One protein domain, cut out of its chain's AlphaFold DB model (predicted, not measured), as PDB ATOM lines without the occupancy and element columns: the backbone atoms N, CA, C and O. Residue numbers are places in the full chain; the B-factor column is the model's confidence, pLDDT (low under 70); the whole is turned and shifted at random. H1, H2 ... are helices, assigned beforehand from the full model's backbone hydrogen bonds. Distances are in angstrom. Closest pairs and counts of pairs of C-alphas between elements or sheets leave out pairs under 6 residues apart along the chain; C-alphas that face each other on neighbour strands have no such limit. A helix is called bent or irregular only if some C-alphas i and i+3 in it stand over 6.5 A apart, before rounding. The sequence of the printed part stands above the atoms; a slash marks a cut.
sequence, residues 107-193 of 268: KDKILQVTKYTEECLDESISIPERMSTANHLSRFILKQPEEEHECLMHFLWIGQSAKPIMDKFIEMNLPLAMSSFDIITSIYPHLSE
ATOM      1  N   LYS A 107       4.639   2.193  28.277       91.44
ATOM      2  CA  LYS A 107       4.955   0.856  27.768       91.44
ATOM      3  C   LYS A 107       6.444   0.679  27.475       91.44
ATOM      4  O   LYS A 107       7.027  -0.322  27.882       91.44
ATOM      5  N   ASP A 108       7.059   1.628  26.771       91.38
ATOM      6  CA  ASP A 108       8.478   1.539  26.410       91.38
ATOM      7  C   ASP A 108       9.368   1.510  27.660       91.38
ATOM      8  O   ASP A 108      10.342   0.757  27.697       91.38
ATOM      9  N   LYS A 109       9.017   2.298  28.689       93.50
ATOM     10  CA  LYS A 109       9.745   2.362  29.967       93.50
ATOM     11  C   LYS A 109       9.641   1.049  30.737       93.50
ATOM     12  O   LYS A 109      10.669   0.542  31.180       93.50
ATOM     13  N   ILE A 110       8.440   0.471  30.833       92.62
ATOM     14  CA  ILE A 110       8.229  -0.839  31.474       92.62
ATOM     15  C   ILE A 110       9.065  -1.902  30.761       92.62
ATOM     16  O   ILE A 110       9.870  -2.571  31.402       92.62
ATOM     17  N   LEU A 111       8.959  -1.998  29.431       91.00
ATOM     18  CA  LEU A 111       9.721  -2.976  28.647       91.00
ATOM     19  C   LEU A 111      11.239  -2.800  28.805       91.00
ATOM     20  O   LEU A 111      11.966  -3.789  28.876       91.00
ATOM     21  N   GLN A 112      11.725  -1.559  28.887       91.75
ATOM     22  CA  GLN A 112      13.143  -1.278  29.109       91.75
ATOM     23  C   GLN A 112      13.614  -1.717  30.502       91.75
ATOM     24  O   GLN A 112      14.696  -2.300  30.619       91.75
ATOM     25  N   VAL A 113      12.818  -1.462  31.546       93.31
ATOM     26  CA  VAL A 113      13.106  -1.928  32.913       93.31
ATOM     27  C   VAL A 113      13.102  -3.451  32.967       93.31
ATOM     28  O   VAL A 113      14.043  -4.034  33.506       93.31
ATOM     29  N   THR A 114      12.107  -4.103  32.362       91.81
ATOM     30  CA  THR A 114      12.028  -5.569  32.294       91.81
ATOM     31  C   THR A 114      13.258  -6.150  31.607       91.81
ATOM     32  O   THR A 114      13.934  -6.985  32.202       91.81
ATOM     33  N   LYS A 115      13.616  -5.640  30.421       92.12
ATOM     34  CA  LYS A 115      14.799  -6.081  29.674       92.12
ATOM     35  C   LYS A 115      16.075  -5.966  30.508       92.12
ATOM     36  O   LYS A 115      16.821  -6.932  30.626       92.12
ATOM     37  N   TYR A 116      16.328  -4.801  31.105       93.75
ATOM     38  CA  TYR A 116      17.521  -4.623  31.931       93.75
ATOM     39  C   TYR A 116      17.511  -5.519  33.169       93.75
ATOM     40  O   TYR A 116      18.566  -5.989  33.581       93.75
ATOM     41  N   THR A 117      16.343  -5.772  33.761       93.56
ATOM     42  CA  THR A 117      16.214  -6.675  34.912       93.56
ATOM     43  C   THR A 117      16.548  -8.111  34.514       93.56
ATOM     44  O   THR A 117      17.298  -8.778  35.220       93.56
ATOM     45  N   GLU A 118      16.050  -8.571  33.366       92.88
ATOM     46  CA  GLU A 118      16.361  -9.891  32.809       92.88
ATOM     47  C   GLU A 118      17.859 -10.039  32.521       92.88
ATOM     48  O   GLU A 118      18.477 -10.982  33.008       92.88
ATOM     49  N   GLU A 119      18.476  -9.066  31.844       93.88
ATOM     50  CA  GLU A 119      19.927  -9.037  31.603       93.88
ATOM     51  C   GLU A 119      20.736  -8.997  32.914       93.88
ATOM     52  O   GLU A 119      21.771  -9.648  33.038       93.88
ATOM     53  N   CYS A 120      20.264  -8.270  33.934       94.31
ATOM     54  CA  CYS A 120      20.898  -8.254  35.256       94.31
ATOM     55  C   CYS A 120      20.827  -9.610  35.964       94.31
ATOM     56  O   CYS A 120      21.666  -9.869  36.831       94.31
ATOM     57  N   LEU A 121      19.833 -10.445  35.661       92.94
ATOM     58  CA  LEU A 121      19.606 -11.746  36.293       92.94
ATOM     59  C   LEU A 121      20.159 -12.918  35.473       92.94
ATOM     60  O   LEU A 121      20.338 -13.995  36.035       92.94
ATOM     61  N   ASP A 122      20.481 -12.704  34.198       94.75
ATOM     62  CA  ASP A 122      21.016 -13.725  33.302       94.75
ATOM     63  C   ASP A 122      22.397 -14.219  33.769       94.75
ATOM     64  O   ASP A 122      23.383 -13.479  33.817       94.75
ATOM     65  N   GLU A 123      22.474 -15.496  34.139       95.94
ATOM     66  CA  GLU A 123      23.707 -16.137  34.608       95.94
ATOM     67  C   GLU A 123      24.716 -16.407  33.483       95.94
ATOM     68  O   GLU A 123      25.888 -16.653  33.772       95.94
ATOM     69  N   SER A 124      24.293 -16.338  32.217       97.44
ATOM     70  CA  SER A 124      25.181 -16.486  31.060       97.44
ATOM     71  C   SER A 124      26.004 -15.225  30.765       97.44
ATOM     72  O   SER A 124      27.049 -15.314  30.120       97.44
ATOM     73  N   ILE A 125      25.573 -14.067  31.277       95.19
ATOM     74  CA  ILE A 125      26.259 -12.781  31.119       95.19
ATOM     75  C   ILE A 125      27.314 -12.619  32.220       95.19
ATOM     76  O   ILE A 125      27.094 -12.953  33.391       95.19
ATOM     77  N   SER A 126      28.481 -12.075  31.866       96.81
ATOM     78  CA  SER A 126      29.559 -11.885  32.836       96.81
ATOM     79  C   SER A 126      29.161 -10.901  33.948       96.81
ATOM     80  O   SER A 126      28.411  -9.949  33.738       96.81
ATOM     81  N   ILE A 127      29.695 -11.094  35.161       96.12
ATOM     82  CA  ILE A 127      29.405 -10.204  36.302       96.12
ATOM     83  C   ILE A 127      29.694  -8.721  35.978       96.12
ATOM     84  O   ILE A 127      28.852  -7.886  36.312       96.12
ATOM     85  N   PRO A 128      30.826  -8.349  35.341       97.31
ATOM     86  CA  PRO A 128      31.084  -6.954  34.984       97.31
ATOM     87  C   PRO A 128      30.032  -6.357  34.041       97.31
ATOM     88  O   PRO A 128      29.604  -5.223  34.249       97.31
ATOM     89  N   GLU A 129      29.583  -7.119  33.042       93.94
ATOM     90  CA  GLU A 129      28.535  -6.683  32.111       93.94
ATOM     91  C   GLU A 129      27.198  -6.513  32.832       93.94
ATOM     92  O   GLU A 129      26.582  -5.455  32.718       93.94
ATOM     93  N   ARG A 130      26.806  -7.469  33.683       95.94
ATOM     94  CA  ARG A 130      25.594  -7.357  34.518       95.94
ATOM     95  C   ARG A 130      25.622  -6.119  35.414       95.94
ATOM     96  O   ARG A 130      24.612  -5.435  35.552       95.94
ATOM     97  N   MET A 131      26.777  -5.791  35.999       96.00
ATOM     98  CA  MET A 131      26.945  -4.575  36.807       96.00
ATOM     99  C   MET A 131      26.852  -3.300  35.960       96.00
ATOM    100  O   MET A 131      26.290  -2.300  36.408       96.00
ATOM    101  N   SER A 132      27.369  -3.320  34.729       93.25
ATOM    102  CA  SER A 132      27.183  -2.220  33.778       93.25
ATOM    103  C   SER A 132      25.702  -2.026  33.440       93.25
ATOM    104  O   SER A 132      25.198  -0.906  33.544       93.25
ATOM    105  N   THR A 133      24.979  -3.110  33.155       94.12
ATOM    106  CA  THR A 133      23.530  -3.086  32.920       94.12
ATOM    107  C   THR A 133      22.759  -2.564  34.131       94.12
ATOM    108  O   THR A 133      21.911  -1.687  33.977       94.12
ATOM    109  N   ALA A 134      23.098  -3.006  35.345       94.94
ATOM    110  CA  ALA A 134      22.478  -2.511  36.576       94.94
ATOM    111  C   ALA A 134      22.687  -0.997  36.759       94.94
ATOM    112  O   ALA A 134      21.766  -0.276  37.146       94.94
ATOM    113  N   ASN A 135      23.876  -0.488  36.416       94.06
ATOM    114  CA  ASN A 135      24.147   0.948  36.424       94.06
ATOM    115  C   ASN A 135      23.313   1.699  35.375       94.06
ATOM    116  O   ASN A 135      22.815   2.790  35.662       94.06
ATOM    117  N   HIS A 136      23.139   1.142  34.172       91.50
ATOM    118  CA  HIS A 136      22.272   1.734  33.147       91.50
ATOM    119  C   HIS A 136      20.808   1.764  33.587       91.50
ATOM    120  O   HIS A 136      20.165   2.805  33.460       91.50
ATOM    121  N   LEU A 137      20.312   0.675  34.173       95.06
ATOM    122  CA  LEU A 137      18.969   0.585  34.738       95.06
ATOM    123  C   LEU A 137      18.737   1.631  35.831       95.06
ATOM    124  O   LEU A 137      17.763   2.378  35.773       95.06
ATOM    125  N   SER A 138      19.658   1.730  36.793       95.12
ATOM    126  CA  SER A 138      19.561   2.708  37.879       95.12
ATOM    127  C   SER A 138      19.529   4.140  37.342       95.12
ATOM    128  O   SER A 138      18.643   4.912  37.705       95.12
ATOM    129  N   ARG A 139      20.428   4.489  36.413       94.12
ATOM    130  CA  ARG A 139      20.425   5.815  35.775       94.12
ATOM    131  C   ARG A 139      19.149   6.077  34.983       94.12
ATOM    132  O   ARG A 139      18.662   7.201  34.996       94.12
ATOM    133  N   PHE A 140      18.625   5.071  34.284       93.94
ATOM    134  CA  PHE A 140      17.391   5.197  33.517       93.94
ATOM    135  C   PHE A 140      16.201   5.525  34.424       93.94
ATOM    136  O   PHE A 140      15.473   6.473  34.132       93.94
ATOM    137  N   ILE A 141      16.049   4.797  35.534       95.00
ATOM    138  CA  ILE A 141      14.976   5.013  36.515       95.00
ATOM    139  C   ILE A 141      15.124   6.385  37.191       95.00
ATOM    140  O   ILE A 141      14.161   7.143  37.237       95.00
ATOM    141  N   LEU A 142      16.333   6.753  37.629       94.25
ATOM    142  CA  LEU A 142      16.596   8.034  38.307       94.25
ATOM    143  C   LEU A 142      16.416   9.273  37.413       94.25
ATOM    144  O   LEU A 142      16.263  10.375  37.930       94.25
ATOM    145  N   LYS A 143      16.464   9.121  36.085       93.62
ATOM    146  CA  LYS A 143      16.194  10.212  35.132       93.62
ATOM    147  C   LYS A 143      14.695  10.479  34.930       93.62
ATOM    148  O   LYS A 143      14.362  11.471  34.283       93.62
ATOM    149  N   GLN A 144      13.803   9.599  35.393       94.81
ATOM    150  CA  GLN A 144      12.362   9.776  35.198       94.81
ATOM    151  C   GLN A 144      11.780  10.803  36.186       94.81
ATOM    152  O   GLN A 144      12.363  11.022  37.251       94.81
ATOM    153  N   PRO A 145      10.630  11.425  35.865       95.12
ATOM    154  CA  PRO A 145       9.851  12.195  36.833       95.12
ATOM    155  C   PRO A 145       9.542  11.376  38.092       95.12
ATOM    156  O   PRO A 145       9.382  10.163  38.009       95.12
ATOM    157  N   GLU A 146       9.414  12.049  39.238       92.94
ATOM    158  CA  GLU A 146       9.241  11.420  40.559       92.94
ATOM    159  C   GLU A 146       8.117  10.371  40.591       92.94
ATOM    160  O   GLU A 146       8.336   9.241  41.022       92.94
ATOM    161  N   GLU A 147       6.950  10.707  40.039       92.69
ATOM    162  CA  GLU A 147       5.785   9.815  39.993       92.69
ATOM    163  C   GLU A 147       6.049   8.532  39.182       92.69
ATOM    164  O   GLU A 147       5.706   7.424  39.603       92.69
ATOM    165  N   GLU A 148       6.727   8.656  38.039       95.06
ATOM    166  CA  GLU A 148       7.078   7.498  37.221       95.06
ATOM    167  C   GLU A 148       8.222   6.689  37.838       95.06
ATOM    168  O   GLU A 148       8.245   5.463  37.731       95.06
ATOM    169  N   HIS A 149       9.178   7.372  38.471       94.12
ATOM    170  CA  HIS A 149      10.308   6.766  39.162       94.12
ATOM    171  C   HIS A 149       9.822   5.790  40.238       94.12
ATOM    172  O   HIS A 149      10.256   4.636  40.251       94.12
ATOM    173  N   GLU A 150       8.887   6.213  41.093       92.38
ATOM    174  CA  GLU A 150       8.298   5.341  42.114       92.38
ATOM    175  C   GLU A 150       7.608   4.127  41.478       92.38
ATOM    176  O   GLU A 150       7.895   2.981  41.834       92.38
ATOM    177  N   CYS A 151       6.774   4.364  40.464       93.19
ATOM    178  CA  CYS A 151       6.051   3.314  39.749       93.19
ATOM    179  C   CYS A 151       7.001   2.264  39.130       93.19
ATOM    180  O   CYS A 151       6.819   1.053  39.303       93.19
ATOM    181  N   LEU A 152       8.064   2.710  38.454       94.31
ATOM    182  CA  LEU A 152       9.065   1.834  37.839       94.31
ATOM    183  C   LEU A 152       9.905   1.080  38.875       94.31
ATOM    184  O   LEU A 152      10.275  -0.072  38.633       94.31
ATOM    185  N   MET A 153      10.173   1.681  40.036       93.81
ATOM    186  CA  MET A 153      10.820   0.984  41.148       93.81
ATOM    187  C   MET A 153       9.959  -0.180  41.645       93.81
ATOM    188  O   MET A 153      10.488  -1.270  41.859       93.81
ATOM    189  N   HIS A 154       8.639  -0.027  41.743       90.00
ATOM    190  CA  HIS A 154       7.769  -1.155  42.088       90.00
ATOM    191  C   HIS A 154       7.833  -2.281  41.051       90.00
ATOM    192  O   HIS A 154       7.968  -3.448  41.424       90.00
ATOM    193  N   PHE A 155       7.830  -1.952  39.757       90.44
ATOM    194  CA  PHE A 155       8.014  -2.952  38.700       90.44
ATOM    195  C   PHE A 155       9.353  -3.688  38.802       90.44
ATOM    196  O   PHE A 155       9.391  -4.909  38.636       90.44
ATOM    197  N   LEU A 156      10.431  -2.978  39.136       91.19
ATOM    198  CA  LEU A 156      11.743  -3.576  39.372       91.19
ATOM    199  C   LEU A 156      11.732  -4.540  40.571       91.19
ATOM    200  O   LEU A 156      12.251  -5.650  40.474       91.19
ATOM    201  N   TRP A 157      11.140  -4.128  41.694       86.50
ATOM    202  CA  TRP A 157      11.140  -4.905  42.939       86.50
ATOM    203  C   TRP A 157      10.263  -6.153  42.868       86.50
ATOM    204  O   TRP A 157      10.651  -7.209  43.367       86.50
ATOM    205  N   ILE A 158       9.084  -6.038  42.257       80.56
ATOM    206  CA  ILE A 158       8.158  -7.166  42.109       80.56
ATOM    207  C   ILE A 158       8.654  -8.108  40.990       80.56
ATOM    208  O   ILE A 158       8.383  -9.316  41.005       80.56
ATOM    209  N   GLY A 159       9.443  -7.586  40.044       79.50
ATOM    210  CA  GLY A 159      10.146  -8.363  39.028       79.50
ATOM    211  C   GLY A 159       9.196  -9.243  38.215       79.50
ATOM    212  O   GLY A 159       8.115  -8.815  37.814       79.50
ATOM    213  N   GLN A 160       9.568 -10.509  38.007       75.06
ATOM    214  CA  GLN A 160       8.754 -11.441  37.215       75.06
ATOM    215  C   GLN A 160       7.378 -11.739  37.825       75.06
ATOM    216  O   GLN A 160       6.449 -12.066  37.087       75.06
ATOM    217  N   SER A 161       7.214 -11.593  39.144       78.12
ATOM    218  CA  SER A 161       5.912 -11.822  39.783       78.12
ATOM    219  C   SER A 161       4.877 -10.749  39.424       78.12
ATOM    220  O   SER A 161       3.681 -11.013  39.488       78.12
ATOM    221  N   ALA A 162       5.317  -9.583  38.934       76.00
ATOM    222  CA  ALA A 162       4.442  -8.509  38.468       76.00
ATOM    223  C   ALA A 162       4.053  -8.642  36.994       76.00
ATOM    224  O   ALA A 162       3.317  -7.790  36.505       76.00
ATOM    225  N   LYS A 163       4.498  -9.679  36.271       85.44
ATOM    226  CA  LYS A 163       4.230  -9.799  34.831       85.44
ATOM    227  C   LYS A 163       2.742  -9.635  34.466       85.44
ATOM    228  O   LYS A 163       2.465  -8.832  33.583       85.44
ATOM    229  N   PRO A 164       1.775 -10.262  35.165       87.94
ATOM    230  CA  PRO A 164       0.359 -10.053  34.854       87.94
ATOM    231  C   PRO A 164      -0.104  -8.597  35.042       87.94
ATOM    232  O   PRO A 164      -0.909  -8.091  34.264       87.94
ATOM    233  N   ILE A 165       0.427  -7.911  36.060       86.50
ATOM    234  CA  ILE A 165       0.138  -6.498  36.334       86.50
ATOM    235  C   ILE A 165       0.775  -5.616  35.255       86.50
ATOM    236  O   ILE A 165       0.107  -4.732  34.726       86.50
ATOM    237  N   MET A 166       2.034  -5.878  34.886       88.19
ATOM    238  CA  MET A 166       2.740  -5.187  33.801       88.19
ATOM    239  C   MET A 166       1.990  -5.329  32.475       88.19
ATOM    240  O   MET A 166       1.766  -4.333  31.792       88.19
ATOM    241  N   ASP A 167       1.557  -6.546  32.136       89.44
ATOM    242  CA  ASP A 167       0.814  -6.831  30.908       89.44
ATOM    243  C   ASP A 167      -0.488  -6.020  30.865       89.44
ATOM    244  O   ASP A 167      -0.791  -5.396  29.847       89.44
ATOM    245  N   LYS A 168      -1.215  -5.931  31.990       89.81
ATOM    246  CA  LYS A 168      -2.424  -5.099  32.090       89.81
ATOM    247  C   LYS A 168      -2.141  -3.606  32.030       89.81
ATOM    248  O   LYS A 168      -2.885  -2.878  31.376       89.81
ATOM    249  N   PHE A 169      -1.054  -3.153  32.641       89.62
ATOM    250  CA  PHE A 169      -0.615  -1.761  32.559       89.62
ATOM    251  C   PHE A 169      -0.342  -1.346  31.108       89.62
ATOM    252  O   PHE A 169      -0.758  -0.275  30.663       89.62
ATOM    253  N   ILE A 170       0.321  -2.234  30.360       88.06
ATOM    254  CA  ILE A 170       0.635  -2.060  28.942       88.06
ATOM    255  C   ILE A 170      -0.635  -2.119  28.086       88.06
ATOM    256  O   ILE A 170      -0.805  -1.280  27.202       88.06
ATOM    257  N   GLU A 171      -1.519  -3.087  28.334       89.81
ATOM    258  CA  GLU A 171      -2.784  -3.263  27.606       89.81
ATOM    259  C   GLU A 171      -3.693  -2.038  27.750       89.81
ATOM    260  O   GLU A 171      -4.259  -1.564  26.766       89.81
ATOM    261  N   MET A 172      -3.792  -1.495  28.964       87.56
ATOM    262  CA  MET A 172      -4.628  -0.336  29.273       87.56
ATOM    263  C   MET A 172      -3.957   1.004  28.935       87.56
ATOM    264  O   MET A 172      -4.604   2.043  29.043       87.56
ATOM    265  N   ASN A 173      -2.680   0.991  28.527       88.06
ATOM    266  CA  ASN A 173      -1.870   2.181  28.249       88.06
ATOM    267  C   ASN A 173      -1.962   3.235  29.370       88.06
ATOM    268  O   ASN A 173      -2.165   4.425  29.116       88.06
ATOM    269  N   LEU A 174      -1.868   2.778  30.620       89.56
ATOM    270  CA  LEU A 174      -2.006   3.646  31.787       89.56
ATOM    271  C   LEU A 174      -0.772   4.546  31.959       89.56
ATOM    272  O   LEU A 174       0.338   4.158  31.576       89.56
ATOM    273  N   PRO A 175      -0.934   5.748  32.539       93.06
ATOM    274  CA  PRO A 175       0.203   6.571  32.937       93.06
ATOM    275  C   PRO A 175       0.982   5.879  34.063       93.06
ATOM    276  O   PRO A 175       0.373   5.238  34.920       93.06
ATOM    277  N   LEU A 176       2.312   6.022  34.078       92.56
ATOM    278  CA  LEU A 176       3.187   5.500  35.138       92.56
ATOM    279  C   LEU A 176       3.006   6.298  36.428       92.56
ATOM    280  O   LEU A 176       3.749   7.232  36.697       92.56
ATOM    281  N   ALA A 177       2.002   5.913  37.202       93.62
ATOM    282  CA  ALA A 177       1.638   6.537  38.458       93.62
ATOM    283  C   ALA A 177       1.229   5.472  39.473       93.62
ATOM    284  O   ALA A 177       0.698   4.421  39.102       93.62
ATOM    285  N   MET A 178       1.425   5.754  40.761       91.25
ATOM    286  CA  MET A 178       0.996   4.841  41.827       91.25
ATOM    287  C   MET A 178      -0.523   4.654  41.855       91.25
ATOM    288  O   MET A 178      -1.003   3.538  42.033       91.25
ATOM    289  N   SER A 179      -1.279   5.702  41.531       91.81
ATOM    290  CA  SER A 179      -2.735   5.631  41.368       91.81
ATOM    291  C   SER A 179      -3.173   4.634  40.282       91.81
ATOM    292  O   SER A 179      -4.220   4.000  40.410       91.81
ATOM    293  N   SER A 180      -2.363   4.416  39.240       90.69
ATOM    294  CA  SER A 180      -2.637   3.396  38.219       90.69
ATOM    295  C   SER A 180      -2.536   1.970  38.771       90.69
ATOM    296  O   SER A 180      -3.271   1.092  38.312       90.69
ATOM    297  N   PHE A 181      -1.680   1.718  39.768       85.88
ATOM    298  CA  PHE A 181      -1.640   0.415  40.442       85.88
ATOM    299  C   PHE A 181      -2.916   0.159  41.244       85.88
ATOM    300  O   PHE A 181      -3.453  -0.951  41.190       85.88
ATOM    301  N   ASP A 182      -3.443   1.175  41.926       87.44
ATOM    302  CA  ASP A 182      -4.704   1.058  42.667       87.44
ATOM    303  C   ASP A 182      -5.867   0.719  41.724       87.44
ATOM    304  O   ASP A 182      -6.704  -0.130  42.031       87.44
ATOM    305  N   ILE A 183      -5.882   1.309  40.522       86.81
ATOM    306  CA  ILE A 183      -6.870   0.989  39.483       86.81
ATOM    307  C   ILE A 183      -6.769  -0.487  39.074       86.81
ATOM    308  O   ILE A 183      -7.780  -1.191  39.072       86.81
ATOM    309  N   ILE A 184      -5.569  -0.978  38.743       85.38
ATOM    310  CA  ILE A 184      -5.395  -2.371  38.303       85.38
ATOM    311  C   ILE A 184      -5.757  -3.348  39.420       85.38
ATOM    312  O   ILE A 184      -6.481  -4.308  39.170       85.38
ATOM    313  N   THR A 185      -5.277  -3.115  40.639       84.81
ATOM    314  CA  THR A 185      -5.521  -4.018  41.774       84.81
ATOM    315  C   THR A 185      -6.988  -4.015  42.211       84.81
ATOM    316  O   THR A 185      -7.492  -5.051  42.641       84.81
ATOM    317  N   SER A 186      -7.701  -2.901  42.026       85.81
ATOM    318  CA  SER A 186      -9.148  -2.805  42.246       85.81
ATOM    319  C   SER A 186      -9.960  -3.557  41.184       85.81
ATOM    320  O   SER A 186     -10.887  -4.297  41.516       85.81
ATOM    321  N   ILE A 187      -9.605  -3.419  39.900       84.81
ATOM    322  CA  ILE A 187     -10.319  -4.090  38.796       84.81
ATOM    323  C   ILE A 187      -9.985  -5.588  38.747       84.81
ATOM    324  O   ILE A 187     -10.844  -6.414  38.428       84.81
ATOM    325  N   TYR A 188      -8.745  -5.952  39.069       84.31
ATOM    326  CA  TYR A 188      -8.216  -7.306  38.944       84.31
ATOM    327  C   TYR A 188      -7.588  -7.793  40.262       84.31
ATOM    328  O   TYR A 188      -6.385  -8.060  40.316       84.31
ATOM    329  N   PRO A 189      -8.386  -7.975  41.330       81.38
ATOM    330  CA  PRO A 189      -7.868  -8.337  42.653       81.38
ATOM    331  C   PRO A 189      -7.137  -9.687  42.667       81.38
ATOM    332  O   PRO A 189      -6.180  -9.867  43.411       81.38
ATOM    333  N   HIS A 190      -7.523 -10.607  41.778       80.06
ATOM    334  CA  HIS A 190      -6.883 -11.915  41.618       80.06
ATOM    335  C   HIS A 190      -5.426 -11.838  41.132       80.06
ATOM    336  O   HIS A 190      -4.689 -12.804  41.289       80.06
ATOM    337  N   LEU A 191      -4.990 -10.714  40.546       78.75
ATOM    338  CA  LEU A 191      -3.584 -10.522  40.161       78.75
ATOM    339  C   LEU A 191      -2.679 -10.253  41.370       78.75
ATOM    340  O   LEU A 191      -1.464 -10.402  41.261       78.75
ATOM    341  N   SER A 192      -3.266  -9.868  42.505       69.56
ATOM    342  CA  SER A 192      -2.569  -9.650  43.774       69.56
ATOM    343  C   SER A 192      -2.541 -10.901  44.654       69.56
ATOM    344  O   SER A 192      -1.849 -10.924  45.673       69.56
ATOM    345  N   GLU A 193      -3.308 -11.933  44.301       70.38
ATOM    346  CA  GLU A 193      -3.330 -13.172  45.061       70.38
ATOM    347  C   GLU A 193      -2.056 -13.974  44.764       70.38
ATOM    348  O   GLU A 193      -1.712 -14.180  43.595       70.38
TER     349      GLU A 193
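Overview. This is residues 107 to 193 of the 268 residues of the protein "CCHC-type domain-containing protein" of Lodderomyces elongisporus (strain ATCC 11503 / CBS 2605 / JCM 1781 / NBRC 1676 / NRRL YB-4239) (UniProt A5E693). Three helices, H1, H2 and H3a, zigzag as a loose up-and-down bundle at one end of an elongated body; the bent helix H3 then folds back as its second arm, H3b, and H4 packs across H3b at the other end. H1 and H3a are nearest the middle, while H2 and H4 make the two ends of the long axis. The printed part has 87 residues, with four named helices in the order H1, H2, H3, H4 and no named strand, and its class is all helix. The whole is compact, with a radius of gyration of the C-alphas of 13.5 A, and spans 42 by 27 by 17 A.

Along the chain. H1, residues 107 to 121, begins with C-alpha 107 at (4.955, 0.856, 27.768) and is 21.1 A long from first to last C-alpha. H2, residues 127 to 142, begins at (29.405, -10.204, 36.302) and is 22.4 A long. H3, residues 146 to 171, was assigned as one helix by its hydrogen bonds but is bent: C-alphas 157 and 160 are 9.0 A apart. Its arms are H3a, residues 146 to 157, 16.6 A long, and H3b, residues 160 to 171, 17.1 A long. H3b is itself irregular, with C-alphas 161 and 164 7.6 A apart. H4, residues 178 to 187, is 14.7 A long and ends with C-alpha 187 at (-10.319, -4.090, 38.796).

Arrangement. H1, H2 and H3a form a bundle, up and down, each running against the one before it. H1 and H2 are a helical hairpin at a shallow tilt of 27 degrees; H2 touches H1 with residues 130 to 137 alone, and the closest C-alphas, of Cys 120 and Arg 130, are 4.8 A apart. H2 and H3a are a helical hairpin too, at a shallow tilt of 32 degrees, only just short of steep; H2 touches H3a with residues 141 to 142 alone, closest at the C-alphas of Ile 141 and His 149, 5.6 A. H3a touches H1 with residues 152 to 156 alone, the same way at a steep tilt of 39 degrees, closest at the C-alphas of Val 113 and Leu 156, 6.8 A. H3a and H3b stand at a steep tilt of 44 degrees. H3b touches H4 with residues 165 to 169 alone, about perpendicular at 90 degrees, closest at the C-alphas of Ile 165 and Ile 184, 7.2 A. H2 and H4 are apart. In H1, H2, H3a and H4 every O i to N i+4 pair is within hydrogen-bond range; in H3b 6 of 8 are.

Size, cuts and confidence. The C-alphas farthest apart, of Pro 128 and Ile 187, are 41.7 A apart. The printed part has no cut and no long link. The mean pLDDT of the printed part is 90.1, and Ser 192 is under 70.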